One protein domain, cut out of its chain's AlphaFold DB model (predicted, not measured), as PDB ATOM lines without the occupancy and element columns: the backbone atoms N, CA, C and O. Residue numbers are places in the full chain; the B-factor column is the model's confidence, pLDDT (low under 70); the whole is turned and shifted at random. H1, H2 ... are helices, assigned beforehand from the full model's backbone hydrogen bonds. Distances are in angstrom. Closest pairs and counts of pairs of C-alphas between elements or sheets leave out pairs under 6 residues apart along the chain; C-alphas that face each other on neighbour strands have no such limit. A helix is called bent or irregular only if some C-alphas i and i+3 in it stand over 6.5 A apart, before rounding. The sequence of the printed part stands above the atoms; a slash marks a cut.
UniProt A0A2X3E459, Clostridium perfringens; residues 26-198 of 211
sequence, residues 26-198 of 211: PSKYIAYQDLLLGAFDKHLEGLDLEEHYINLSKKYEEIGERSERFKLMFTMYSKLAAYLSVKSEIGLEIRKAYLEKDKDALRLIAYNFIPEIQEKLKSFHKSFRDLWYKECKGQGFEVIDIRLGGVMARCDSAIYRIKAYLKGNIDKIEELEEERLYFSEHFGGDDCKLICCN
ATOM      1  N   PRO A  26     -40.303 -15.024 -54.457       97.06
ATOM      2  CA  PRO A  26     -40.812 -16.126 -53.645       97.06
ATOM      3  C   PRO A  26     -39.973 -16.435 -52.421       97.06
ATOM      4  O   PRO A  26     -40.548 -16.698 -51.364       97.06
ATOM      5  N   SER A  27     -38.647 -16.317 -52.500       98.00
ATOM      6  CA  SER A  27     -37.776 -16.581 -51.354       98.00
ATOM      7  C   SER A  27     -38.168 -15.750 -50.126       98.00
ATOM      8  O   SER A  27     -38.132 -16.235 -48.991       98.00
ATOM      9  N   LYS A  28     -38.623 -14.508 -50.336       98.06
ATOM     10  CA  LYS A  28     -38.992 -13.585 -49.263       98.06
ATOM     11  C   LYS A  28     -40.319 -13.950 -48.620       98.06
ATOM     12  O   LYS A  28     -40.391 -14.011 -47.390       98.06
ATOM     13  N   TYR A  29     -41.371 -14.160 -49.413       97.44
ATOM     14  CA  TYR A  29     -42.668 -14.474 -48.821       97.44
ATOM     15  C   TYR A  29     -42.754 -15.912 -48.315       97.44
ATOM     16  O   TYR A  29     -43.367 -16.123 -47.274       97.44
ATOM     17  N   ILE A  30     -42.031 -16.864 -48.915       98.38
ATOM     18  CA  ILE A  30     -41.851 -18.203 -48.338       98.38
ATOM     19  C   ILE A  30     -41.196 -18.107 -46.958       98.38
ATOM     20  O   ILE A  30     -41.671 -18.741 -46.014       98.38
ATOM     21  N   ALA A  31     -40.140 -17.299 -46.799       98.56
ATOM     22  CA  ALA A  31     -39.445 -17.176 -45.520       98.56
ATOM     23  C   ALA A  31     -40.365 -16.681 -44.390       98.56
ATOM     24  O   ALA A  31     -40.318 -17.214 -43.284       98.56
ATOM     25  N   TYR A  32     -41.220 -15.687 -44.653       98.69
ATOM     26  CA  TYR A  32     -42.012 -15.039 -43.599       98.69
ATOM     27  C   TYR A  32     -43.467 -15.514 -43.477       98.69
ATOM     28  O   TYR A  32     -44.069 -15.266 -42.436       98.69
ATOM     29  N   GLN A  33     -44.025 -16.186 -44.489       98.31
ATOM     30  CA  GLN A  33     -45.410 -16.675 -44.491       98.31
ATOM     31  C   GLN A  33     -45.724 -17.539 -43.256       98.31
ATOM     32  O   GLN A  33     -44.926 -18.398 -42.866       98.31
ATOM     33  N   ASP A  34     -46.927 -17.379 -42.704       98.56
ATOM     34  CA  ASP A  34     -47.463 -18.265 -41.671       98.56
ATOM     35  C   ASP A  34     -47.783 -19.680 -42.189       98.56
ATOM     36  O   ASP A  34     -48.325 -19.844 -43.279       98.56
ATOM     37  N   LEU A  35     -47.506 -20.703 -41.372       98.50
ATOM     38  CA  LEU A  35     -47.706 -22.114 -41.736       98.50
ATOM     39  C   LEU A  35     -49.185 -22.532 -41.772       98.50
ATOM     40  O   LEU A  35     -49.524 -23.477 -42.477       98.50
ATOM     41  N   LEU A  36     -50.051 -21.886 -40.983       98.62
ATOM     42  CA  LEU A  36     -51.465 -22.253 -40.878       98.62
ATOM     43  C   LEU A  36     -52.382 -21.335 -41.682       98.62
ATOM     44  O   LEU A  36     -53.446 -21.789 -42.084       98.62
ATOM     45  N   LEU A  37     -52.014 -20.070 -41.904       97.94
ATOM     46  CA  LEU A  37     -52.819 -19.141 -42.706       97.94
ATOM     47  C   LEU A  37     -52.567 -19.293 -44.210       97.94
ATOM     48  O   LEU A  37     -53.494 -19.099 -44.989       97.94
ATOM     49  N   GLY A  38     -51.342 -19.648 -44.619       96.00
ATOM     50  CA  GLY A  38     -51.051 -20.051 -45.999       96.00
ATOM     51  C   GLY A  38     -51.406 -19.017 -47.072       96.00
ATOM     52  O   GLY A  38     -51.876 -19.380 -48.148       96.00
ATOM     53  N   ALA A  39     -51.248 -17.724 -46.785       97.12
ATOM     54  CA  ALA A  39     -51.727 -16.647 -47.655       97.12
ATOM     55  C   ALA A  39     -51.112 -16.645 -49.066       97.12
ATOM     56  O   ALA A  39     -51.719 -16.137 -50.002       97.12
ATOM     57  N   PHE A  40     -49.921 -17.222 -49.219       97.81
ATOM     58  CA  PHE A  40     -49.193 -17.365 -50.474       97.81
ATOM     59  C   PHE A  40     -49.201 -18.802 -51.000       97.81
ATOM     60  O   PHE A  40     -48.685 -19.028 -52.090       97.81
ATOM     61  N   ASP A  41     -49.816 -19.760 -50.296       97.38
ATOM     62  CA  ASP A  41     -49.836 -21.178 -50.684       97.38
ATOM     63  C   ASP A  41     -50.329 -21.363 -52.121       97.38
ATOM     64  O   ASP A  41     -49.729 -22.099 -52.900       97.38
ATOM     65  N   LYS A  42     -51.367 -20.615 -52.518       96.56
ATOM     66  CA  LYS A  42     -51.934 -20.687 -53.870       96.56
ATOM     67  C   LYS A  42     -50.934 -20.318 -54.972       96.56
ATOM     68  O   LYS A  42     -51.041 -20.818 -56.090       96.56
ATOM     69  N   HIS A  43     -49.967 -19.453 -54.668       96.75
ATOM     70  CA  HIS A  43     -48.894 -19.071 -55.588       96.75
ATOM     71  C   HIS A  43     -47.797 -20.139 -55.701       96.75
ATOM     72  O   HIS A  43     -47.023 -20.097 -56.652       96.75
ATOM     73  N   LEU A  44     -47.711 -21.063 -54.739       96.19
ATOM     74  CA  LEU A  44     -46.636 -22.053 -54.620       96.19
ATOM     75  C   LEU A  44     -47.038 -23.452 -55.116       96.19
ATOM     76  O   LEU A  44     -46.186 -24.329 -55.231       96.19
ATOM     77  N   GLU A  45     -48.322 -23.675 -55.413       94.62
ATOM     78  CA  GLU A  45     -48.839 -24.963 -55.883       94.62
ATOM     79  C   GLU A  45     -48.119 -25.450 -57.156       94.62
ATOM     80  O   GLU A  45     -48.156 -24.791 -58.195       94.62
ATOM     81  N   GLY A  46     -47.533 -26.652 -57.088       91.88
ATOM     82  CA  GLY A  46     -46.970 -27.356 -58.246       91.88
ATOM     83  C   GLY A  46     -45.618 -26.835 -58.738       91.88
ATOM     84  O   GLY A  46     -45.306 -27.014 -59.913       91.88
ATOM     85  N   LEU A  47     -44.849 -26.160 -57.877       91.62
ATOM     86  CA  LEU A  47     -43.533 -25.612 -58.224       91.62
ATOM     87  C   LEU A  47     -42.339 -26.482 -57.801       91.62
ATOM     88  O   LEU A  47     -41.221 -26.111 -58.141       91.62
ATOM     89  N   ASP A  48     -42.552 -27.594 -57.090       88.44
ATOM     90  CA  ASP A  48     -41.518 -28.555 -56.660       88.44
ATOM     91  C   ASP A  48     -40.254 -27.867 -56.087       88.44
ATOM     92  O   ASP A  48     -39.131 -27.998 -56.584       88.44
ATOM     93  N   LEU A  49     -40.446 -27.053 -55.046       96.06
ATOM     94  CA  LEU A  49     -39.467 -26.071 -54.565       96.06
ATOM     95  C   LEU A  49     -38.382 -26.652 -53.655       96.06
ATOM     96  O   LEU A  49     -37.316 -26.044 -53.505       96.06
ATOM     97  N   GLU A  50     -38.630 -27.801 -53.028       96.19
ATOM     98  CA  GLU A  50     -37.697 -28.405 -52.073       96.19
ATOM     99  C   GLU A  50     -36.323 -28.659 -52.717       96.19
ATOM    100  O   GLU A  50     -35.297 -28.174 -52.222       96.19
ATOM    101  N   GLU A  51     -36.295 -29.374 -53.845       96.06
ATOM    102  CA  GLU A  51     -35.051 -29.754 -54.523       96.06
ATOM    103  C   GLU A  51     -34.289 -28.528 -55.048       96.06
ATOM    104  O   GLU A  51     -33.059 -28.461 -54.924       96.06
ATOM    105  N   HIS A  52     -35.011 -27.522 -55.556       97.00
ATOM    106  CA  HIS A  52     -34.438 -26.243 -55.990       97.00
ATOM    107  C   HIS A  52     -33.593 -25.614 -54.878       97.00
ATOM    108  O   HIS A  52     -32.398 -25.353 -55.048       97.00
ATOM    109  N   TYR A  53     -34.180 -25.450 -53.692       98.56
ATOM    110  CA  TYR A  53     -33.490 -24.825 -52.569       98.56
ATOM    111  C   TYR A  53     -32.419 -25.725 -51.927       98.56
ATOM    112  O   TYR A  53     -31.401 -25.203 -51.457       98.56
ATOM    113  N   ILE A  54     -32.567 -27.058 -51.949       98.44
ATOM    114  CA  ILE A  54     -31.494 -27.986 -51.538       98.44
ATOM    115  C   ILE A  54     -30.248 -27.775 -52.402       98.44
ATOM    116  O   ILE A  54     -29.129 -27.689 -51.880       98.44
ATOM    117  N   ASN A  55     -30.428 -27.683 -53.718       98.06
ATOM    118  CA  ASN A  55     -29.325 -27.510 -54.657       98.06
ATOM    119  C   ASN A  55     -28.648 -26.143 -54.482       98.06
ATOM    120  O   ASN A  55     -27.417 -26.074 -54.428       98.06
ATOM    121  N   LEU A  56     -29.427 -25.077 -54.275       98.31
ATOM    122  CA  LEU A  56     -28.883 -23.751 -53.965       98.31
ATOM    123  C   LEU A  56     -28.119 -23.713 -52.640       98.31
ATOM    124  O   LEU A  56     -27.041 -23.124 -52.573       98.31
ATOM    125  N   SER A  57     -28.622 -24.380 -51.597       98.69
ATOM    126  CA  SER A  57     -27.926 -24.469 -50.310       98.69
ATOM    127  C   SER A  57     -26.513 -25.027 -50.471       98.69
ATOM    128  O   SER A  57     -25.568 -24.451 -49.924       98.69
ATOM    129  N   LYS A  58     -26.367 -26.125 -51.226       98.44
ATOM    130  CA  LYS A  58     -25.071 -26.764 -51.508       98.44
ATOM    131  C   LYS A  58     -24.177 -25.855 -52.348       98.44
ATOM    132  O   LYS A  58     -23.038 -25.595 -51.971       98.44
ATOM    133  N   LYS A  59     -24.718 -25.294 -53.435       97.94
ATOM    134  CA  LYS A  59     -23.998 -24.368 -54.321       97.94
ATOM    135  C   LYS A  59     -23.414 -23.178 -53.555       97.94
ATOM    136  O   LYS A  59     -22.238 -22.856 -53.713       97.94
ATOM    137  N   TYR A  60     -24.209 -22.524 -52.709       98.31
ATOM    138  CA  TYR A  60     -23.742 -21.372 -51.938       98.31
ATOM    139  C   TYR A  60     -22.739 -21.762 -50.847       98.31
ATOM    140  O   TYR A  60     -21.817 -20.993 -50.582       98.31
ATOM    141  N   GLU A  61     -22.849 -22.953 -50.253       97.44
ATOM    142  CA  GLU A  61     -21.835 -23.466 -49.322       97.44
ATOM    143  C   GLU A  61     -20.477 -23.636 -50.023       97.44
ATOM    144  O   GLU A  61     -19.468 -23.104 -49.560       97.44
ATOM    145  N   GLU A  62     -20.461 -24.262 -51.203       96.69
ATOM    146  CA  GLU A  62     -19.253 -24.438 -52.017       96.69
ATOM    147  C   GLU A  62     -18.644 -23.104 -52.480       96.69
ATOM    148  O   GLU A  62     -17.423 -22.929 -52.471       96.69
ATOM    149  N   ILE A  63     -19.471 -22.128 -52.871       96.00
ATOM    150  CA  ILE A  63     -18.991 -20.777 -53.198       96.00
ATOM    151  C   ILE A  63     -18.354 -20.124 -51.964       96.00
ATOM    152  O   ILE A  63     -17.260 -19.558 -52.064       96.00
ATOM    153  N   GLY A  64     -19.004 -20.227 -50.803       95.00
ATOM    154  CA  GLY A  64     -18.518 -19.666 -49.545       95.00
ATOM    155  C   GLY A  64     -17.161 -20.226 -49.117       95.00
ATOM    156  O   GLY A  64     -16.307 -19.465 -48.664       95.00
ATOM    157  N   GLU A  65     -16.917 -21.523 -49.317       93.94
ATOM    158  CA  GLU A  65     -15.634 -22.156 -48.979       93.94
ATOM    159  C   GLU A  65     -14.475 -21.736 -49.897       93.94
ATOM    160  O   GLU A  65     -13.314 -21.770 -49.490       93.94
ATOM    161  N   ARG A  66     -14.768 -21.265 -51.114       93.50
ATOM    162  CA  ARG A  66     -13.751 -20.774 -52.061       93.50
ATOM    163  C   ARG A  66     -13.374 -19.307 -51.844       93.50
ATOM    164  O   ARG A  66     -12.420 -18.832 -52.460       93.50
ATOM    165  N   SER A  67     -14.101 -18.566 -51.001       87.31
ATOM    166  CA  SER A  67     -13.900 -17.125 -50.819       87.31
ATOM    167  C   SER A  67     -13.844 -16.713 -49.354       87.31
ATOM    168  O   SER A  67     -14.873 -16.535 -48.716       87.31
ATOM    169  N   GLU A  68     -12.649 -16.423 -48.836       85.81
ATOM    170  CA  GLU A  68     -12.496 -15.934 -47.457       85.81
ATOM    171  C   GLU A  68     -13.228 -14.599 -47.225       85.81
ATOM    172  O   GLU A  68     -13.896 -14.415 -46.208       85.81
ATOM    173  N   ARG A  69     -13.176 -13.683 -48.203       90.06
ATOM    174  CA  ARG A  69     -13.805 -12.356 -48.107       90.06
ATOM    175  C   ARG A  69     -15.331 -12.422 -48.036       90.06
ATOM    176  O   ARG A  69     -15.928 -11.629 -47.317       90.06
ATOM    177  N   PHE A  70     -15.958 -13.319 -48.796       93.81
ATOM    178  CA  PHE A  70     -17.420 -13.393 -48.916       93.81
ATOM    179  C   PHE A  70     -18.022 -14.624 -48.231       93.81
ATOM    180  O   PHE A  70     -19.225 -14.862 -48.350       93.81
ATOM    181  N   LYS A  71     -17.212 -15.372 -47.469       96.19
ATOM    182  CA  LYS A  71     -17.616 -16.605 -46.786       96.19
ATOM    183  C   LYS A  71     -18.884 -16.429 -45.961       96.19
ATOM    184  O   LYS A  71     -19.815 -17.217 -46.105       96.19
ATOM    185  N   LEU A  72     -18.960 -15.383 -45.132       97.56
ATOM    186  CA  LEU A  72     -20.133 -15.130 -44.284       97.56
ATOM    187  C   LEU A  72     -21.398 -14.833 -45.096       97.56
ATOM    188  O   LEU A  72     -22.474 -15.307 -44.740       97.56
ATOM    189  N   MET A  73     -21.269 -14.098 -46.204       97.88
ATOM    190  CA  MET A  73     -22.399 -13.758 -47.070       97.88
ATOM    191  C   MET A  73     -22.986 -15.013 -47.718       97.88
ATOM    192  O   MET A  73     -24.180 -15.275 -47.590       97.88
ATOM    193  N   PHE A  74     -22.146 -15.835 -48.347       98.25
ATOM    194  CA  PHE A  74     -22.598 -17.080 -48.969       98.25
ATOM    195  C   PHE A  74     -23.025 -18.137 -47.943       98.25
ATOM    196  O   PHE A  74     -23.968 -18.880 -48.199       98.25
ATOM    197  N   THR A  75     -22.435 -18.152 -46.743       98.31
ATOM    198  CA  THR A  75     -22.928 -18.980 -45.629       98.31
ATOM    199  C   THR A  75     -24.349 -18.572 -45.239       98.31
ATOM    200  O   THR A  75     -25.201 -19.434 -45.038       98.31
ATOM    201  N   MET A  76     -24.632 -17.269 -45.146       98.62
ATOM    202  CA  MET A  76     -25.974 -16.772 -44.846       98.62
ATOM    203  C   MET A  76     -26.982 -17.216 -45.915       98.62
ATOM    204  O   MET A  76     -27.997 -17.813 -45.560       98.62
ATOM    205  N   TYR A  77     -26.663 -17.035 -47.200       98.69
ATOM    206  CA  TYR A  77     -27.533 -17.468 -48.300       98.69
ATOM    207  C   TYR A  77     -27.695 -18.989 -48.398       98.69
ATOM    208  O   TYR A  77     -28.795 -19.467 -48.662       98.69
ATOM    209  N   SER A  78     -26.644 -19.760 -48.112       98.75
ATOM    210  CA  SER A  78     -26.729 -21.220 -47.994       98.75
ATOM    211  C   SER A  78     -27.718 -21.624 -46.897       98.75
ATOM    212  O   SER A  78     -28.614 -22.430 -47.136       98.75
ATOM    213  N   LYS A  79     -27.636 -21.009 -45.705       98.88
ATOM    214  CA  LYS A  79     -28.581 -21.304 -44.614       98.88
ATOM    215  C   LYS A  79     -29.999 -20.813 -44.903       98.88
ATOM    216  O   LYS A  79     -30.938 -21.484 -44.484       98.88
ATOM    217  N   LEU A  80     -30.164 -19.704 -45.628       98.88
ATOM    218  CA  LEU A  80     -31.471 -19.277 -46.129       98.88
ATOM    219  C   LEU A  80     -32.063 -20.347 -47.053       98.88
ATOM    220  O   LEU A  80     -33.170 -20.805 -46.798       98.88
ATOM    221  N   ALA A  81     -31.325 -20.798 -48.066       98.88
ATOM    222  CA  ALA A  81     -31.795 -21.834 -48.984       98.88
ATOM    223  C   ALA A  81     -32.127 -23.147 -48.247       98.88
ATOM    224  O   ALA A  81     -33.203 -23.701 -48.438       98.88
ATOM    225  N   ALA A  82     -31.287 -23.587 -47.304       98.88
ATOM    226  CA  ALA A  82     -31.566 -24.768 -46.477       98.88
ATOM    227  C   ALA A  82     -32.828 -24.637 -45.604       98.88
ATOM    228  O   ALA A  82     -33.423 -25.634 -45.206       98.88
ATOM    229  N   TYR A  83     -33.199 -23.413 -45.232       98.88
ATOM    230  CA  TYR A  83     -34.437 -23.125 -44.517       98.88
ATOM    231  C   TYR A  83     -35.644 -23.091 -45.460       98.88
ATOM    232  O   TYR A  83     -36.697 -23.633 -45.129       98.88
ATOM    233  N   LEU A  84     -35.490 -22.495 -46.642       98.81
ATOM    234  CA  LEU A  84     -36.536 -22.455 -47.660       98.81
ATOM    235  C   LEU A  84     -36.872 -23.852 -48.187       98.81
ATOM    236  O   LEU A  84     -38.049 -24.122 -48.403       98.81
ATOM    237  N   SER A  85     -35.894 -24.754 -48.315       98.62
ATOM    238  CA  SER A  85     -36.148 -26.115 -48.805       98.62
ATOM    239  C   SER A  85     -37.174 -26.854 -47.953       98.62
ATOM    240  O   SER A  85     -38.109 -27.421 -48.494       98.62
ATOM    241  N   VAL A  86     -37.064 -26.757 -46.626       98.62
ATOM    242  CA  VAL A  86     -37.977 -27.438 -45.695       98.62
ATOM    243  C   VAL A  86     -39.274 -26.670 -45.432       98.62
ATOM    244  O   VAL A  86     -40.226 -27.232 -44.902       98.62
ATOM    245  N   LYS A  87     -39.327 -25.368 -45.744       98.56
ATOM    246  CA  LYS A  87     -40.493 -24.517 -45.450       98.56
ATOM    247  C   LYS A  87     -41.377 -24.240 -46.662       98.56
ATOM    248  O   LYS A  87     -42.550 -23.932 -46.474       98.56
ATOM    249  N   SER A  88     -40.823 -24.296 -47.869       97.69
ATOM    250  CA  SER A  88     -41.473 -23.841 -49.105       97.69
ATOM    251  C   SER A  88     -42.880 -24.396 -49.307       97.69
ATOM    252  O   SER A  88     -43.776 -23.630 -49.652       97.69
ATOM    253  N   GLU A  89     -43.098 -25.671 -48.992       96.31
ATOM    254  CA  GLU A  89     -44.359 -26.363 -49.275       96.31
ATOM    255  C   GLU A  89     -45.112 -26.813 -48.012       96.31
ATOM    256  O   GLU A  89     -46.234 -27.307 -48.100       96.31
ATOM    257  N   ILE A  90     -44.573 -26.565 -46.811       98.25
ATOM    258  CA  ILE A  90     -45.143 -27.103 -45.561       98.25
ATOM    259  C   ILE A  90     -46.598 -26.665 -45.316       98.25
ATOM    260  O   ILE A  90     -47.385 -27.423 -44.757       98.25
ATOM    261  N   GLY A  91     -46.981 -25.451 -45.732       98.06
ATOM    262  CA  GLY A  91     -48.362 -24.959 -45.610       98.06
ATOM    263  C   GLY A  91     -49.342 -25.765 -46.468       98.06
ATOM    264  O   GLY A  91     -50.404 -26.176 -45.987       98.06
ATOM    265  N   LEU A  92     -48.930 -26.087 -47.702       98.06
ATOM    266  CA  LEU A  92     -49.673 -26.941 -48.630       98.06
ATOM    267  C   LEU A  92     -49.834 -28.352 -48.059       98.06
ATOM    268  O   LEU A  92     -50.941 -28.889 -48.051       98.06
ATOM    269  N   GLU A  93     -48.753 -28.929 -47.530       98.38
ATOM    270  CA  GLU A  93     -48.755 -30.267 -46.932       98.38
ATOM    271  C   GLU A  93     -49.642 -30.353 -45.687       98.38
ATOM    272  O   GLU A  93     -50.451 -31.277 -45.569       98.38
ATOM    273  N   ILE A  94     -49.543 -29.371 -44.780       98.75
ATOM    274  CA  ILE A  94     -50.398 -29.281 -43.588       98.75
ATOM    275  C   ILE A  94     -51.864 -29.246 -44.007       98.75
ATOM    276  O   ILE A  94     -52.677 -30.012 -43.483       98.75
ATOM    277  N   ARG A  95     -52.213 -28.361 -44.949       98.56
ATOM    278  CA  ARG A  95     -53.600 -28.191 -45.380       98.56
ATOM    279  C   ARG A  95     -54.120 -29.433 -46.096       98.56
ATOM    280  O   ARG A  95     -55.240 -29.855 -45.820       98.56
ATOM    281  N   LYS A  96     -53.315 -30.049 -46.964       98.50
ATOM    282  CA  LYS A  96     -53.663 -31.304 -47.639       98.50
ATOM    283  C   LYS A  96     -53.942 -32.415 -46.627       98.50
ATOM    284  O   LYS A  96     -55.036 -32.973 -46.634       98.50
ATOM    285  N   ALA A  97     -53.003 -32.675 -45.716       98.81
ATOM    286  CA  ALA A  97     -53.152 -33.707 -44.692       98.81
ATOM    287  C   ALA A  97     -54.381 -33.460 -43.803       98.81
ATOM    288  O   ALA A  97     -55.104 -34.392 -43.453       98.81
ATOM    289  N   TYR A  98     -54.663 -32.197 -43.473       98.81
ATOM    290  CA  TYR A  98     -55.856 -31.819 -42.722       98.81
ATOM    291  C   TYR A  98     -57.161 -32.138 -43.466       98.81
ATOM    292  O   TYR A  98     -58.030 -32.816 -42.913       98.81
ATOM    293  N   LEU A  99     -57.290 -31.704 -44.724       98.44
ATOM    294  CA  LEU A  99     -58.498 -31.916 -45.531       98.44
ATOM    295  C   LEU A  99     -58.741 -33.395 -45.853       98.44
ATOM    296  O   LEU A  99     -59.881 -33.860 -45.834       98.44
ATOM    297  N   GLU A 100     -57.669 -34.150 -46.091       98.62
ATOM    298  CA  GLU A 100     -57.711 -35.598 -46.323       98.62
ATOM    299  C   GLU A 100     -57.903 -36.397 -45.020       98.62
ATOM    300  O   GLU A 100     -58.097 -37.613 -45.057       98.62
ATOM    301  N   LYS A 101     -57.910 -35.722 -43.859       98.38
ATOM    302  CA  LYS A 101     -57.967 -36.321 -42.515       98.38
ATOM    303  C   LYS A 101     -56.829 -37.314 -42.257       98.38
ATOM    304  O   LYS A 101     -56.977 -38.236 -41.448       98.38
ATOM    305  N   ASP A 102     -55.684 -37.102 -42.898       98.75
ATOM    306  CA  ASP A 102     -54.475 -37.893 -42.717       98.75
ATOM    307  C   ASP A 102     -53.775 -37.499 -41.408       98.75
ATOM    308  O   ASP A 102     -52.930 -36.601 -41.322       98.75
ATOM    309  N   LYS A 103     -54.165 -38.189 -40.333       98.50
ATOM    310  CA  LYS A 103     -53.613 -37.964 -38.994       98.50
ATOM    311  C   LYS A 103     -52.159 -38.414 -38.858       98.50
ATOM    312  O   LYS A 103     -51.485 -37.923 -37.952       98.50
ATOM    313  N   ASP A 104     -51.684 -39.328 -39.699       98.69
ATOM    314  CA  ASP A 104     -50.304 -39.805 -39.633       98.69
ATOM    315  C   ASP A 104     -49.362 -38.807 -40.307       98.69
ATOM    316  O   ASP A 104     -48.344 -38.449 -39.709       98.69
ATOM    317  N   ALA A 105     -49.758 -38.239 -41.449       98.69
ATOM    318  CA  ALA A 105     -49.052 -37.117 -42.064       98.69
ATOM    319  C   ALA A 105     -49.008 -35.894 -41.133       98.69
ATOM    320  O   ALA A 105     -47.932 -35.362 -40.860       98.69
ATOM    321  N   LEU A 106     -50.141 -35.500 -40.536       98.88
ATOM    322  CA  LEU A 106     -50.174 -34.405 -39.550       98.88
ATOM    323  C   LEU A 106     -49.267 -34.670 -38.340       98.88
ATOM    324  O   LEU A 106     -48.662 -33.745 -37.789       98.88
ATOM    325  N   ARG A 107     -49.158 -35.932 -37.906       98.81
ATOM    326  CA  ARG A 107     -48.248 -36.322 -36.826       98.81
ATOM    327  C   ARG A 107     -46.796 -36.169 -37.262       98.81
ATOM    328  O   ARG A 107     -46.028 -35.565 -36.521       98.81
ATOM    329  N   LEU A 108     -46.423 -36.658 -38.440       98.75
ATOM    330  CA  LEU A 108     -45.066 -36.499 -38.961       98.75
ATOM    331  C   LEU A 108     -44.697 -35.014 -39.085       98.75
ATOM    332  O   LEU A 108     -43.660 -34.586 -38.582       98.75
ATOM    333  N   ILE A 109     -45.598 -34.199 -39.629       98.81
ATOM    334  CA  ILE A 109     -45.395 -32.756 -39.763       98.81
ATOM    335  C   ILE A 109     -45.149 -32.092 -38.395       98.81
ATOM    336  O   ILE A 109     -44.157 -31.386 -38.207       98.81
ATOM    337  N   ALA A 110     -46.010 -32.342 -37.403       98.75
ATOM    338  CA  ALA A 110     -45.935 -31.670 -36.102       98.75
ATOM    339  C   ALA A 110     -44.795 -32.152 -35.185       98.75
ATOM    340  O   ALA A 110     -44.471 -31.472 -34.204       98.75
ATOM    341  N   TYR A 111     -44.241 -33.342 -35.429       98.62
ATOM    342  CA  TYR A 111     -43.193 -33.935 -34.593       98.62
ATOM    343  C   TYR A 111     -41.823 -34.003 -35.276       98.62
ATOM    344  O   TYR A 111     -40.830 -34.144 -34.564       98.62
ATOM    345  N   ASN A 112     -41.753 -33.851 -36.601       98.75
ATOM    346  CA  ASN A 112     -40.511 -33.960 -37.364       98.75
ATOM    347  C   ASN A 112     -40.282 -32.732 -38.251       98.75
ATOM    348  O   ASN A 112     -39.313 -32.011 -38.025       98.75
ATOM    349  N   PHE A 113     -41.181 -32.442 -39.196       98.75
ATOM    350  CA  PHE A 113     -40.916 -31.413 -40.211       98.75
ATOM    351  C   PHE A 113     -40.942 -29.983 -39.662       98.75
ATOM    352  O   PHE A 113     -39.997 -29.234 -39.892       98.75
ATOM    353  N   ILE A 114     -41.944 -29.588 -38.862       98.88
ATOM    354  CA  ILE A 114     -41.932 -28.243 -38.253       98.88
ATOM    355  C   ILE A 114     -40.734 -28.068 -37.298       98.88
ATOM    356  O   ILE A 114     -40.072 -27.032 -37.375       98.88
ATOM    357  N   PRO A 115     -40.382 -29.046 -36.438       98.88
ATOM    358  CA  PRO A 115     -39.131 -28.988 -35.683       98.88
ATOM    359  C   PRO A 115     -37.876 -28.811 -36.550       98.88
ATOM    360  O   PRO A 115     -37.028 -27.986 -36.209       98.88
ATOM    361  N   GLU A 116     -37.764 -29.498 -37.690       98.81
ATOM    362  CA  GLU A 116     -36.645 -29.286 -38.619       98.81
ATOM    363  C   GLU A 116     -36.635 -27.857 -39.193       98.81
ATOM    364  O   GLU A 116     -35.579 -27.214 -39.231       98.81
ATOM    365  N   ILE A 117     -37.800 -27.316 -39.569       98.88
ATOM    366  CA  ILE A 117     -37.941 -25.916 -40.000       98.88
ATOM    367  C   ILE A 117     -37.414 -24.971 -38.915       98.88
ATOM    368  O   ILE A 117     -36.670 -24.038 -39.218       98.88
ATOM    369  N   GLN A 118     -37.750 -25.215 -37.643       98.94
ATOM    370  CA  GLN A 118     -37.256 -24.408 -36.525       98.94
ATOM    371  C   GLN A 118     -35.729 -24.496 -36.380       98.94
ATOM    372  O   GLN A 118     -35.077 -23.482 -36.121       98.94
ATOM    373  N   GLU A 119     -35.126 -25.673 -36.552       98.88
ATOM    374  CA  GLU A 119     -33.665 -25.825 -36.506       98.88
ATOM    375  C   GLU A 119     -32.969 -25.077 -37.649       98.88
ATOM    376  O   GLU A 119     -32.017 -24.321 -37.411       98.88
ATOM    377  N   LYS A 120     -33.468 -25.216 -38.881       98.88
ATOM    378  CA  LYS A 120     -32.930 -24.507 -40.052       98.88
ATOM    379  C   LYS A 120     -33.116 -22.994 -39.925       98.88
ATOM    380  O   LYS A 120     -32.170 -22.248 -40.184       98.88
ATOM    381  N   LEU A 121     -34.264 -22.535 -39.419       98.88
ATOM    382  CA  LEU A 121     -34.526 -21.122 -39.124       98.88
ATOM    383  C   LEU A 121     -33.539 -20.561 -38.093       98.88
ATOM    384  O   LEU A 121     -33.007 -19.473 -38.292       98.88
ATOM    385  N   LYS A 122     -33.234 -21.302 -37.018       98.88
ATOM    386  CA  LYS A 122     -32.209 -20.892 -36.035       98.88
ATOM    387  C   LYS A 122     -30.829 -20.777 -36.675       98.88
ATOM    388  O   LYS A 122     -30.098 -19.832 -36.382       98.88
ATOM    389  N   SER A 123     -30.471 -21.725 -37.544       98.81
ATOM    390  CA  SER A 123     -29.194 -21.704 -38.264       98.81
ATOM    391  C   SER A 123     -29.084 -20.488 -39.188       98.81
ATOM    392  O   SER A 123     -28.088 -19.766 -39.128       98.81
ATOM    393  N   PHE A 124     -30.131 -20.216 -39.972       98.88
ATOM    394  CA  PHE A 124     -30.230 -19.036 -40.831       98.88
ATOM    395  C   PHE A 124     -30.189 -17.732 -40.030       98.88
ATOM    396  O   PHE A 124     -29.408 -16.832 -40.330       98.88
ATOM    397  N   HIS A 125     -30.976 -17.630 -38.960       98.81
ATOM    398  CA  HIS A 125     -30.999 -16.441 -38.115       98.81
ATOM    399  C   HIS A 125     -29.628 -16.150 -37.498       98.81
ATOM    400  O   HIS A 125     -29.178 -15.003 -37.498       98.81
ATOM    401  N   LYS A 126     -28.921 -17.190 -37.035       98.81
ATOM    402  CA  LYS A 126     -27.554 -17.062 -36.525       98.81
ATOM    403  C   LYS A 126     -26.583 -16.583 -37.607       98.81
ATOM    404  O   LYS A 126     -25.821 -15.659 -37.345       98.81
ATOM    405  N   SER A 127     -26.587 -17.178 -38.802       98.75
ATOM    406  CA  SER A 127     -25.660 -16.769 -39.868       98.75
ATOM    407  C   SER A 127     -25.948 -15.353 -40.371       98.75
ATOM    408  O   SER A 127     -25.013 -14.601 -40.644       98.75
ATOM    409  N   PHE A 128     -27.220 -14.947 -40.418       98.62
ATOM    410  CA  PHE A 128     -27.597 -13.574 -40.743       98.62
ATOM    411  C   PHE A 128     -27.118 -12.596 -39.664       98.62
ATOM    412  O   PHE A 128     -26.566 -11.547 -39.988       98.62
ATOM    413  N   ARG A 129     -27.230 -12.959 -38.381       98.62
ATOM    414  CA  ARG A 129     -26.655 -12.173 -37.281       98.62
ATOM    415  C   ARG A 129     -25.146 -11.999 -37.436       98.62
ATOM    416  O   ARG A 129     -24.657 -10.873 -37.366       98.62
ATOM    417  N   ASP A 130     -24.429 -13.096 -37.664       98.31
ATOM    418  CA  ASP A 130     -22.970 -13.088 -37.810       98.31
ATOM    419  C   ASP A 130     -22.535 -12.177 -38.978       98.31
ATOM    420  O   ASP A 130     -21.606 -11.382 -38.829       98.31
ATOM    421  N   LEU A 131     -23.246 -12.225 -40.115       98.31
ATOM    422  CA  LEU A 131     -23.012 -11.334 -41.257       98.31
ATOM    423  C   LEU A 131     -23.362  -9.869 -40.943       98.31
ATOM    424  O   LEU A 131     -22.580  -8.973 -41.250       98.31
ATOM    425  N   TRP A 132     -24.516  -9.609 -40.326       98.56
ATOM    426  CA  TRP A 132     -24.970  -8.249 -40.039       98.56
ATOM    427  C   TRP A 132     -23.992  -7.516 -39.130       98.56
ATOM    428  O   TRP A 132     -23.552  -6.426 -39.464       98.56
ATOM    429  N   TYR A 133     -23.605  -8.106 -37.999       98.19
ATOM    430  CA  TYR A 133     -22.691  -7.445 -37.062       98.19
ATOM    431  C   TYR A 133     -21.252  -7.344 -37.585       98.19
ATOM    432  O   TYR A 133     -20.445  -6.605 -37.019       98.19
ATOM    433  N   LYS A 134     -20.925  -8.061 -38.667       97.44
ATOM    434  CA  LYS A 134     -19.670  -7.892 -39.397       97.44
ATOM    435  C   LYS A 134     -19.699  -6.680 -40.334       97.44
ATOM    436  O   LYS A 134     -18.702  -5.962 -40.395       97.44
ATOM    437  N   GLU A 135     -20.800  -6.472 -41.057       97.00
ATOM    438  CA  GLU A 135     -20.895  -5.503 -42.166       97.00
ATOM    439  C   GLU A 135     -21.657  -4.210 -41.805       97.00
ATOM    440  O   GLU A 135     -21.461  -3.164 -42.424       97.00
ATOM    441  N   CYS A 136     -22.509  -4.257 -40.783       97.62
ATOM    442  CA  CYS A 136     -23.426  -3.194 -40.379       97.62
ATOM    443  C   CYS A 136     -23.231  -2.806 -38.906       97.62
ATOM    444  O   CYS A 136     -22.659  -3.536 -38.095       97.62
ATOM    445  N   LYS A 137     -23.764  -1.638 -38.521       97.56
ATOM    446  CA  LYS A 137     -23.934  -1.297 -37.101       97.56
ATOM    447  C   LYS A 137     -25.058  -2.139 -36.496       97.56
ATOM    448  O   LYS A 137     -25.925  -2.621 -37.212       97.56
ATOM    449  N   GLY A 138     -25.079  -2.262 -35.171       96.88
ATOM    450  CA  GLY A 138     -26.088  -3.079 -34.491       96.88
ATOM    451  C   GLY A 138     -27.536  -2.613 -34.684       96.88
ATOM    452  O   GLY A 138     -28.434  -3.447 -34.675       96.88
ATOM    453  N   GLN A 139     -27.771  -1.312 -34.893       98.38
ATOM    454  CA  GLN A 139     -29.116  -0.782 -35.142       98.38
ATOM    455  C   GLN A 139     -29.704  -1.347 -36.440       98.38
ATOM    456  O   GLN A 139     -29.018  -1.391 -37.460       98.38
ATOM    457  N   GLY A 140     -30.981  -1.716 -36.411       97.88
ATOM    458  CA  GLY A 140     -31.720  -2.311 -37.519       97.88
ATOM    459  C   GLY A 140     -31.790  -3.837 -37.450       97.88
ATOM    460  O   GLY A 140     -32.712  -4.419 -38.024       97.88
ATOM    461  N   PHE A 141     -30.882  -4.506 -36.725       98.38
ATOM    462  CA  PHE A 141     -30.955  -5.963 -36.584       98.38
ATOM    463  C   PHE A 141     -32.116  -6.404 -35.689       98.38
ATOM    464  O   PHE A 141     -32.676  -7.476 -35.911       98.38
ATOM    465  N   GLU A 142     -32.550  -5.563 -34.744       98.38
ATOM    466  CA  GLU A 142     -33.731  -5.827 -33.917       98.38
ATOM    467  C   GLU A 142     -34.989  -6.069 -34.765       98.38
ATOM    468  O   GLU A 142     -35.844  -6.866 -34.390       98.38
ATOM    469  N   VAL A 143     -35.079  -5.457 -35.954       98.38
ATOM    470  CA  VAL A 143     -36.173  -5.704 -36.904       98.38
ATOM    471  C   VAL A 143     -36.113  -7.134 -37.444       98.38
ATOM    472  O   VAL A 143     -37.146  -7.791 -37.556       98.38
ATOM    473  N   ILE A 144     -34.923  -7.643 -37.768       98.38
ATOM    474  CA  ILE A 144     -34.743  -9.025 -38.235       98.38
ATOM    475  C   ILE A 144     -35.024 -10.017 -37.101       98.38
ATOM    476  O   ILE A 144     -35.713 -11.012 -37.333       98.38
ATOM    477  N   ASP A 145     -34.567  -9.720 -35.877       98.56
ATOM    478  CA  ASP A 145     -34.881 -10.513 -34.681       98.56
ATOM    479  C   ASP A 145     -36.400 -10.604 -34.451       98.56
ATOM    480  O   ASP A 145     -36.916 -11.703 -34.249       98.56
ATOM    481  N   ILE A 146     -37.134  -9.488 -34.547       98.50
ATOM    482  CA  ILE A 146     -38.602  -9.473 -34.415       98.50
ATOM    483  C   ILE A 146     -39.252 -10.324 -35.509       98.50
ATOM    484  O   ILE A 146     -40.104 -11.163 -35.215       98.50
ATOM    485  N   ARG A 147     -38.845 -10.141 -36.770       98.50
ATOM    486  CA  ARG A 147     -39.467 -10.831 -37.909       98.50
ATOM    487  C   ARG A 147     -39.276 -12.342 -37.844       98.50
ATOM    488  O   ARG A 147     -40.255 -13.082 -37.919       98.50
ATOM    489  N   LEU A 148     -38.035 -12.807 -37.686       98.62
ATOM    490  CA  LEU A 148     -37.723 -14.240 -37.635       98.62
ATOM    491  C   LEU A 148     -38.141 -14.873 -36.299       98.62
ATOM    492  O   LEU A 148     -38.568 -16.026 -36.278       98.62
ATOM    493  N   GLY A 149     -38.103 -14.112 -35.200       98.69
ATOM    494  CA  GLY A 149     -38.672 -14.520 -33.915       98.69
ATOM    495  C   GLY A 149     -40.185 -14.739 -33.990       98.69
ATOM    496  O   GLY A 149     -40.691 -15.718 -33.444       98.69
ATOM    497  N   GLY A 150     -40.900 -13.895 -34.739       98.44
ATOM    498  CA  GLY A 150     -42.314 -14.094 -35.051       98.44
ATOM    499  C   GLY A 150     -42.563 -15.407 -35.794       98.44
ATOM    500  O   GLY A 150     -43.403 -16.198 -35.370       98.44
ATOM    501  N   VAL A 151     -41.783 -15.701 -36.841       98.69
ATOM    502  CA  VAL A 151     -41.910 -16.969 -37.586       98.69
ATOM    503  C   VAL A 151     -41.644 -18.182 -36.687       98.69
ATOM    504  O   VAL A 151     -42.376 -19.170 -36.755       98.69
ATOM    505  N   MET A 152     -40.652 -18.102 -35.793       98.81
ATOM    506  CA  MET A 152     -40.380 -19.150 -34.803       98.81
ATOM    507  C   MET A 152     -41.592 -19.410 -33.897       98.81
ATOM    508  O   MET A 152     -42.031 -20.553 -33.769       98.81
ATOM    509  N   ALA A 153     -42.175 -18.353 -33.324       98.81
ATOM    510  CA  ALA A 153     -43.352 -18.456 -32.459       98.81
ATOM    511  C   ALA A 153     -44.589 -18.992 -33.205       98.81
ATOM    512  O   ALA A 153     -45.442 -19.681 -32.634       98.81
ATOM    513  N   ARG A 154     -44.690 -18.706 -34.506       98.69
ATOM    514  CA  ARG A 154     -45.739 -19.254 -35.367       98.69
ATOM    515  C   ARG A 154     -45.539 -20.734 -35.685       98.69
ATOM    516  O   ARG A 154     -46.526 -21.466 -35.690       98.69
ATOM    517  N   CYS A 155     -44.299 -21.212 -35.808       98.88
ATOM    518  CA  CYS A 155     -44.012 -22.651 -35.860       98.88
ATOM    519  C   CYS A 155     -44.476 -23.364 -34.576       98.88
ATOM    520  O   CYS A 155     -45.159 -24.386 -34.657       98.88
ATOM    521  N   ASP A 156     -44.193 -22.795 -33.398       98.88
ATOM    522  CA  ASP A 156     -44.655 -23.351 -32.114       98.88
ATOM    523  C   ASP A 156     -46.186 -23.406 -32.032       98.88
ATOM    524  O   ASP A 156     -46.772 -24.401 -31.595       98.88
ATOM    525  N   SER A 157     -46.847 -22.350 -32.507       98.88
ATOM    526  CA  SER A 157     -48.307 -22.281 -32.557       98.88
ATOM    527  C   SER A 157     -48.902 -23.327 -33.504       98.88
ATOM    528  O   SER A 157     -49.884 -23.979 -33.151       98.88
ATOM    529  N   ALA A 158     -48.295 -23.537 -34.676       98.88
ATOM    530  CA  ALA A 158     -48.714 -24.568 -35.623       98.88
ATOM    531  C   ALA A 158     -48.608 -25.971 -35.009       98.88
ATOM    532  O   ALA A 158     -49.577 -26.733 -35.023       98.88
ATOM    533  N   ILE A 159     -47.474 -26.276 -34.366       98.94
ATOM    534  CA  ILE A 159     -47.274 -27.526 -33.619       98.94
ATOM    535  C   ILE A 159     -48.350 -27.694 -32.541       98.94
ATOM    536  O   ILE A 159     -48.924 -28.776 -32.404       98.94
ATOM    537  N   TYR A 160     -48.623 -26.643 -31.763       98.88
ATOM    538  CA  TYR A 160     -49.629 -26.670 -30.704       98.88
ATOM    539  C   TYR A 160     -51.023 -27.006 -31.251       98.88
ATOM    540  O   TYR A 160     -51.670 -27.929 -30.748       98.88
ATOM    541  N   ARG A 161     -51.458 -26.308 -32.308       98.81
ATOM    542  CA  ARG A 161     -52.775 -26.487 -32.938       98.81
ATOM    543  C   ARG A 161     -52.928 -27.886 -33.531       98.81
ATOM    544  O   ARG A 161     -53.889 -28.581 -33.202       98.81
ATOM    545  N   ILE A 162     -51.941 -28.350 -34.300       98.88
ATOM    546  CA  ILE A 162     -51.963 -29.696 -34.891       98.88
ATOM    547  C   ILE A 162     -52.001 -30.771 -33.795       98.88
ATOM    548  O   ILE A 162     -52.803 -31.703 -33.858       98.88
ATOM    549  N   LYS A 163     -51.199 -30.637 -32.730       98.81
ATOM    550  CA  LYS A 163     -51.211 -31.600 -31.615       98.81
ATOM    551  C   LYS A 163     -52.526 -31.589 -30.838       98.81
ATOM    552  O   LYS A 163     -52.949 -32.654 -30.387       98.81
ATOM    553  N   ALA A 164     -53.164 -30.433 -30.657       98.81
ATOM    554  CA  ALA A 164     -54.477 -30.345 -30.023       98.81
ATOM    555  C   ALA A 164     -55.540 -31.089 -30.845       98.81
ATOM    556  O   ALA A 164     -56.292 -31.885 -30.280       98.81
ATOM    557  N   TYR A 165     -55.532 -30.910 -32.169       98.81
ATOM    558  CA  TYR A 165     -56.414 -31.626 -33.091       98.81
ATOM    559  C   TYR A 165     -56.172 -33.142 -33.065       98.81
ATOM    560  O   TYR A 165     -57.099 -33.928 -32.877       98.81
ATOM    561  N   LEU A 166     -54.911 -33.582 -33.142       98.69
ATOM    562  CA  LEU A 166     -54.554 -35.007 -33.099       98.69
ATOM    563  C   LEU A 166     -54.968 -35.703 -31.793       98.69
ATOM    564  O   LEU A 166     -55.246 -36.903 -31.805       98.69
ATOM    565  N   LYS A 167     -55.004 -34.966 -30.677       98.50
ATOM    566  CA  LYS A 167     -55.460 -35.459 -29.367       98.50
ATOM    567  C   LYS A 167     -56.982 -35.429 -29.196       98.50
ATOM    568  O   LYS A 167     -57.468 -36.003 -28.229       98.50
ATOM    569  N   GLY A 168     -57.717 -34.778 -30.100       98.31
ATOM    570  CA  GLY A 168     -59.160 -34.565 -29.972       98.31
ATOM    571  C   GLY A 168     -59.541 -33.477 -28.962       98.31
ATOM    572  O   GLY A 168     -60.666 -33.466 -28.483       98.31
ATOM    573  N   ASN A 169     -58.616 -32.573 -28.615       98.62
ATOM    574  CA  ASN A 169     -58.918 -31.432 -27.740       98.62
ATOM    575  C   ASN A 169     -59.686 -30.321 -28.475       98.62
ATOM    576  O   ASN A 169     -60.305 -29.476 -27.834       98.62
ATOM    577  N   ILE A 170     -59.578 -30.297 -29.802       98.62
ATOM    578  CA  ILE A 170     -60.325 -29.429 -30.709       98.62
ATOM    579  C   ILE A 170     -60.838 -30.289 -31.863       98.62
ATOM    580  O   ILE A 170     -60.133 -31.195 -32.316       98.62
ATOM    581  N   ASP A 171     -62.040 -29.987 -32.345       98.12
ATOM    582  CA  ASP A 171     -62.675 -30.748 -33.427       98.12
ATOM    583  C   ASP A 171     -62.171 -30.339 -34.815       98.12
ATOM    584  O   ASP A 171     -62.261 -31.116 -35.765       98.12
ATOM    585  N   LYS A 172     -61.636 -29.119 -34.928       98.38
ATOM    586  CA  LYS A 172     -61.146 -28.523 -36.170       98.38
ATOM    587  C   LYS A 172     -59.981 -27.571 -35.915       98.38
ATOM    588  O   LYS A 172     -59.841 -27.045 -34.812       98.38
ATOM    589  N   ILE A 173     -59.169 -27.349 -36.945       98.75
ATOM    590  CA  ILE A 173     -58.157 -26.291 -36.985       98.75
ATOM    591  C   ILE A 173     -58.713 -25.175 -37.872       98.75
ATOM    592  O   ILE A 173     -58.587 -25.249 -39.089       98.75
ATOM    593  N   GLU A 174     -59.358 -24.168 -37.273       98.44
ATOM    594  CA  GLU A 174     -60.054 -23.090 -37.992       98.44
ATOM    595  C   GLU A 174     -59.223 -22.444 -39.113       98.44
ATOM    596  O   GLU A 174     -59.746 -22.215 -40.194       98.44
ATOM    597  N   GLU A 175     -57.923 -22.214 -38.907       98.38
ATOM    598  CA  GLU A 175     -57.039 -21.605 -39.911       98.38
ATOM    599  C   GLU A 175     -56.938 -22.421 -41.218       98.38
ATOM    600  O   GLU A 175     -56.661 -21.865 -42.287       98.38
ATOM    601  N   LEU A 176     -57.146 -23.741 -41.138       98.62
ATOM    602  CA  LEU A 176     -57.058 -24.676 -42.263       98.62
ATOM    603  C   LEU A 176     -58.412 -24.923 -42.948       98.62
ATOM    604  O   LEU A 176     -58.424 -25.468 -44.052       98.62
ATOM    605  N   GLU A 177     -59.522 -24.521 -42.320       98.25
ATOM    606  CA  GLU A 177     -60.871 -24.604 -42.905       98.25
ATOM    607  C   GLU A 177     -61.079 -23.571 -44.012       98.25
ATOM    608  O   GLU A 177     -61.841 -23.796 -44.951       98.25
ATOM    609  N   GLU A 178     -60.385 -22.439 -43.914       96.44
ATOM    610  CA  GLU A 178     -60.525 -21.351 -44.868       96.44
ATOM    611  C   GLU A 178     -60.000 -21.750 -46.259       96.44
ATOM    612  O   GLU A 178     -58.991 -22.459 -46.427       96.44
ATOM    613  N   GLU A 179     -60.701 -21.290 -47.296       95.81
ATOM    614  CA  GLU A 179     -60.275 -21.454 -48.683       95.81
ATOM    615  C   GLU A 179     -59.009 -20.628 -48.954       95.81
ATOM    616  O   GLU A 179     -58.887 -19.480 -48.527       95.81
ATOM    617  N   ARG A 180     -58.040 -21.216 -49.671       95.81
ATOM    618  CA  ARG A 180     -56.834 -20.497 -50.100       95.81
ATOM    619  C   ARG A 180     -57.100 -19.791 -51.419       95.81
ATOM    620  O   ARG A 180     -57.382 -20.441 -52.424       95.81
ATOM    621  N   LEU A 181     -56.955 -18.473 -51.407       96.06
ATOM    622  CA  LEU A 181     -57.047 -17.618 -52.584       96.06
ATOM    623  C   LEU A 181     -55.652 -17.155 -53.009       96.06
ATOM    624  O   LEU A 181     -54.694 -17.246 -52.239       96.06
ATOM    625  N   TYR A 182     -55.535 -16.639 -54.231       97.12
ATOM    626  CA  TYR A 182     -54.352 -15.867 -54.599       97.12
ATOM    627  C   TYR A 182     -54.274 -14.618 -53.721       97.12
ATOM    628  O   TYR A 182     -55.268 -13.913 -53.546       97.12
ATOM    629  N   PHE A 183     -53.086 -14.333 -53.190       96.69
ATOM    630  CA  PHE A 183     -52.833 -13.124 -52.411       96.69
ATOM    631  C   PHE A 183     -53.028 -11.862 -53.264       96.69
ATOM    632  O   PHE A 183     -53.527 -10.841 -52.796       96.69
ATOM    633  N   SER A 184     -52.621 -11.934 -54.532       94.00
ATOM    634  CA  SER A 184     -52.792 -10.888 -55.538       94.00
ATOM    635  C   SER A 184     -52.900 -11.522 -56.918       94.00
ATOM    636  O   SER A 184     -52.194 -12.483 -57.204       94.00
ATOM    637  N   GLU A 185     -53.725 -10.960 -57.795       91.31
ATOM    638  CA  GLU A 185     -53.822 -11.384 -59.202       91.31
ATOM    639  C   GLU A 185     -52.843 -10.634 -60.125       91.31
ATOM    640  O   GLU A 185     -52.813 -10.863 -61.331       91.31
ATOM    641  N   HIS A 186     -52.008  -9.746 -59.570       89.25
ATOM    642  CA  HIS A 186     -50.932  -9.064 -60.299       89.25
ATOM    643  C   HIS A 186     -49.726  -9.998 -60.463       89.25
ATOM    644  O   HIS A 186     -48.698  -9.832 -59.806       89.25
ATOM    645  N   PHE A 187     -49.909 -11.027 -61.283       90.75
ATOM    646  CA  PHE A 187     -48.940 -12.085 -61.532       90.75
ATOM    647  C   PHE A 187     -47.723 -11.605 -62.333       90.75
ATOM    648  O   PHE A 187     -47.822 -10.681 -63.140       90.75
ATOM    649  N   GLY A 188     -46.592 -12.290 -62.163       81.31
ATOM    650  CA  GLY A 188     -45.334 -12.060 -62.881       81.31
ATOM    651  C   GLY A 188     -45.324 -12.563 -64.329       81.31
ATOM    652  O   GLY A 188     -44.293 -13.019 -64.825       81.31
ATOM    653  N   GLY A 189     -46.472 -12.516 -65.005       82.44
ATOM    654  CA  GLY A 189     -46.661 -12.915 -66.398       82.44
ATOM    655  C   GLY A 189     -47.714 -14.007 -66.594       82.44
ATOM    656  O   GLY A 189     -48.149 -14.653 -65.645       82.44
ATOM    657  N   ASP A 190     -48.095 -14.231 -67.853       79.94
ATOM    658  CA  ASP A 190     -49.227 -15.096 -68.230       79.94
ATOM    659  C   ASP A 190     -49.124 -16.539 -67.693       79.94
ATOM    660  O   ASP A 190     -50.122 -17.110 -67.258       79.94
ATOM    661  N   ASP A 191     -47.912 -17.101 -67.663       84.88
ATOM    662  CA  ASP A 191     -47.640 -18.467 -67.189       84.88
ATOM    663  C   ASP A 191     -47.025 -18.512 -65.777       84.88
ATOM    664  O   ASP A 191     -46.769 -19.592 -65.241       84.88
ATOM    665  N   CYS A 192     -46.758 -17.354 -65.164       89.19
ATOM    666  CA  CYS A 192     -46.072 -17.254 -63.880       89.19
ATOM    667  C   CYS A 192     -47.004 -16.647 -62.845       89.19
ATOM    668  O   CYS A 192     -47.118 -15.432 -62.720       89.19
ATOM    669  N   LYS A 193     -47.631 -17.500 -62.039       93.94
ATOM    670  CA  LYS A 193     -48.549 -17.051 -60.989       93.94
ATOM    671  C   LYS A 193     -47.840 -16.527 -59.745       93.94
ATOM    672  O   LYS A 193     -48.487 -16.386 -58.721       93.94
ATOM    673  N   LEU A 194     -46.540 -16.264 -59.784       95.19
ATOM    674  CA  LEU A 194     -45.802 -15.683 -58.662       95.19
ATOM    675  C   LEU A 194     -45.928 -14.161 -58.680       95.19
ATOM    676  O   LEU A 194     -46.360 -13.580 -59.672       95.19
ATOM    677  N   ILE A 195     -45.598 -13.517 -57.564       95.81
ATOM    678  CA  ILE A 195     -45.763 -12.069 -57.398       95.81
ATOM    679  C   ILE A 195     -44.535 -11.446 -56.743       95.81
ATOM    680  O   ILE A 195     -43.677 -12.135 -56.188       95.81
ATOM    681  N   CYS A 196     -44.482 -10.117 -56.758       95.75
ATOM    682  CA  CYS A 196     -43.590  -9.353 -55.904       95.75
ATOM    683  C   CYS A 196     -44.341  -8.904 -54.641       95.75
ATOM    684  O   CYS A 196     -45.277  -8.106 -54.718       95.75
ATOM    685  N   CYS A 197     -43.927  -9.373 -53.463       96.25
ATOM    686  CA  CYS A 197     -44.419  -8.869 -52.181       96.25
ATOM    687  C   CYS A 197     -43.250  -8.496 -51.268       96.25
ATOM    688  O   CYS A 197     -42.444  -9.339 -50.871       96.25
ATOM    689  N   ASN A 198     -43.130  -7.211 -50.931       94.75
ATOM    690  CA  ASN A 198     -41.994  -6.694 -50.160       94.75
ATOM    691  C   ASN A 198     -42.345  -6.211 -48.749       94.75
ATOM    692  O   ASN A 198     -41.439  -5.839 -47.996       94.75
TER     693      ASN A 198
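This is residues 26 to 198 of the 211 residues of a protein of Clostridium perfringens (UniProt A0A2X3E459). The long bent helix H6 runs through a bent row of long helices, H3, H4, H6b and H7, side by side and each running opposite to the one before, while the short helix H1 stands crosswise in the angle between H4 and H7. At one end of this row H5 carries on nearly in the direction of H4 and packs on H6a, and the printed part ends in a long loop, residues 178 to 198. The 173 printed residues hold eight named helices, H1 to H8 in that order, and no named strand: the class is all helix. The whole is compact, with a radius of gyration of the C-alphas of 17.2 A and spans of 53 by 40 by 30 A.

H6, residues 103 to 135, was assigned as one helix by its hydrogen bonds but is bent, C-alphas 111 and 114 being 6.9 A apart; its arms H6a, residues 103 to 111, and H6b, residues 114 to 135, stand at a shallow tilt of 31 degrees. H6b and H7, residues 141 to 167, form a hairpin, opposite ways at 4 degrees, with closest C-alphas Gln 118 and Met 152 at 6.4 A. H7 touches H6a with residues 158 to 166 alone, at 34 degrees, only just short of steep; the closest C-alphas, Ala 110 and Ile 159, are 5.0 A apart. H6b touches H4, residues 71 to 87, opposite ways at 22 degrees, with closest C-alphas Lys 79 and Phe 124 at 4.7 A. H3, residues 49 to 66, forms a hairpin with H4 at 14 degrees, with closest C-alphas Ser 57 and Ser 78 at 4.2 A. H5, residues 90 to 99, forms a hairpin with H6a at 31 degrees, with closest C-alphas Ala 97 and Ala 105 at 5.9 A. H1, residues 26 to 32, touches H4 about perpendicular at 80 degrees, with closest C-alphas Ala 31 and Leu 84 at 6.4 A, and only just touches H7, with 3 pairs of C-alphas within 8 A, the closest Tyr 32 and Val 151 at 6.3 A. H2, residues 41 to 44, and H8, residues 174 to 177, are each close to H5 but not clearly touching, with closest C-alphas Asp 41 and Leu 92 at 6.1 A, and Arg 95 and Leu 176 at 5.8 A. In H1, H3, H5, H6a, H6b and H7 every O i to N i+4 pair is within hydrogen-bond range; in H4 12 of 13 are, and H2 and H8 are too short for such a pair.

H1 begins at C-alpha 26, (-40.812, -16.126, -53.645). H3 is 26.4 A long, H4 24.2 A and H6b 31.2 A. H7 is 39.0 A long and ends at C-alpha 167, (-55.460, -35.459, -29.367).

The C-alphas farthest apart, those of Arg 69 and Asp 171, are 54.2 A apart. The printed part has no cut, and no link is long. The mean pLDDT of the printed part is 97.1, and no printed residue is under 70.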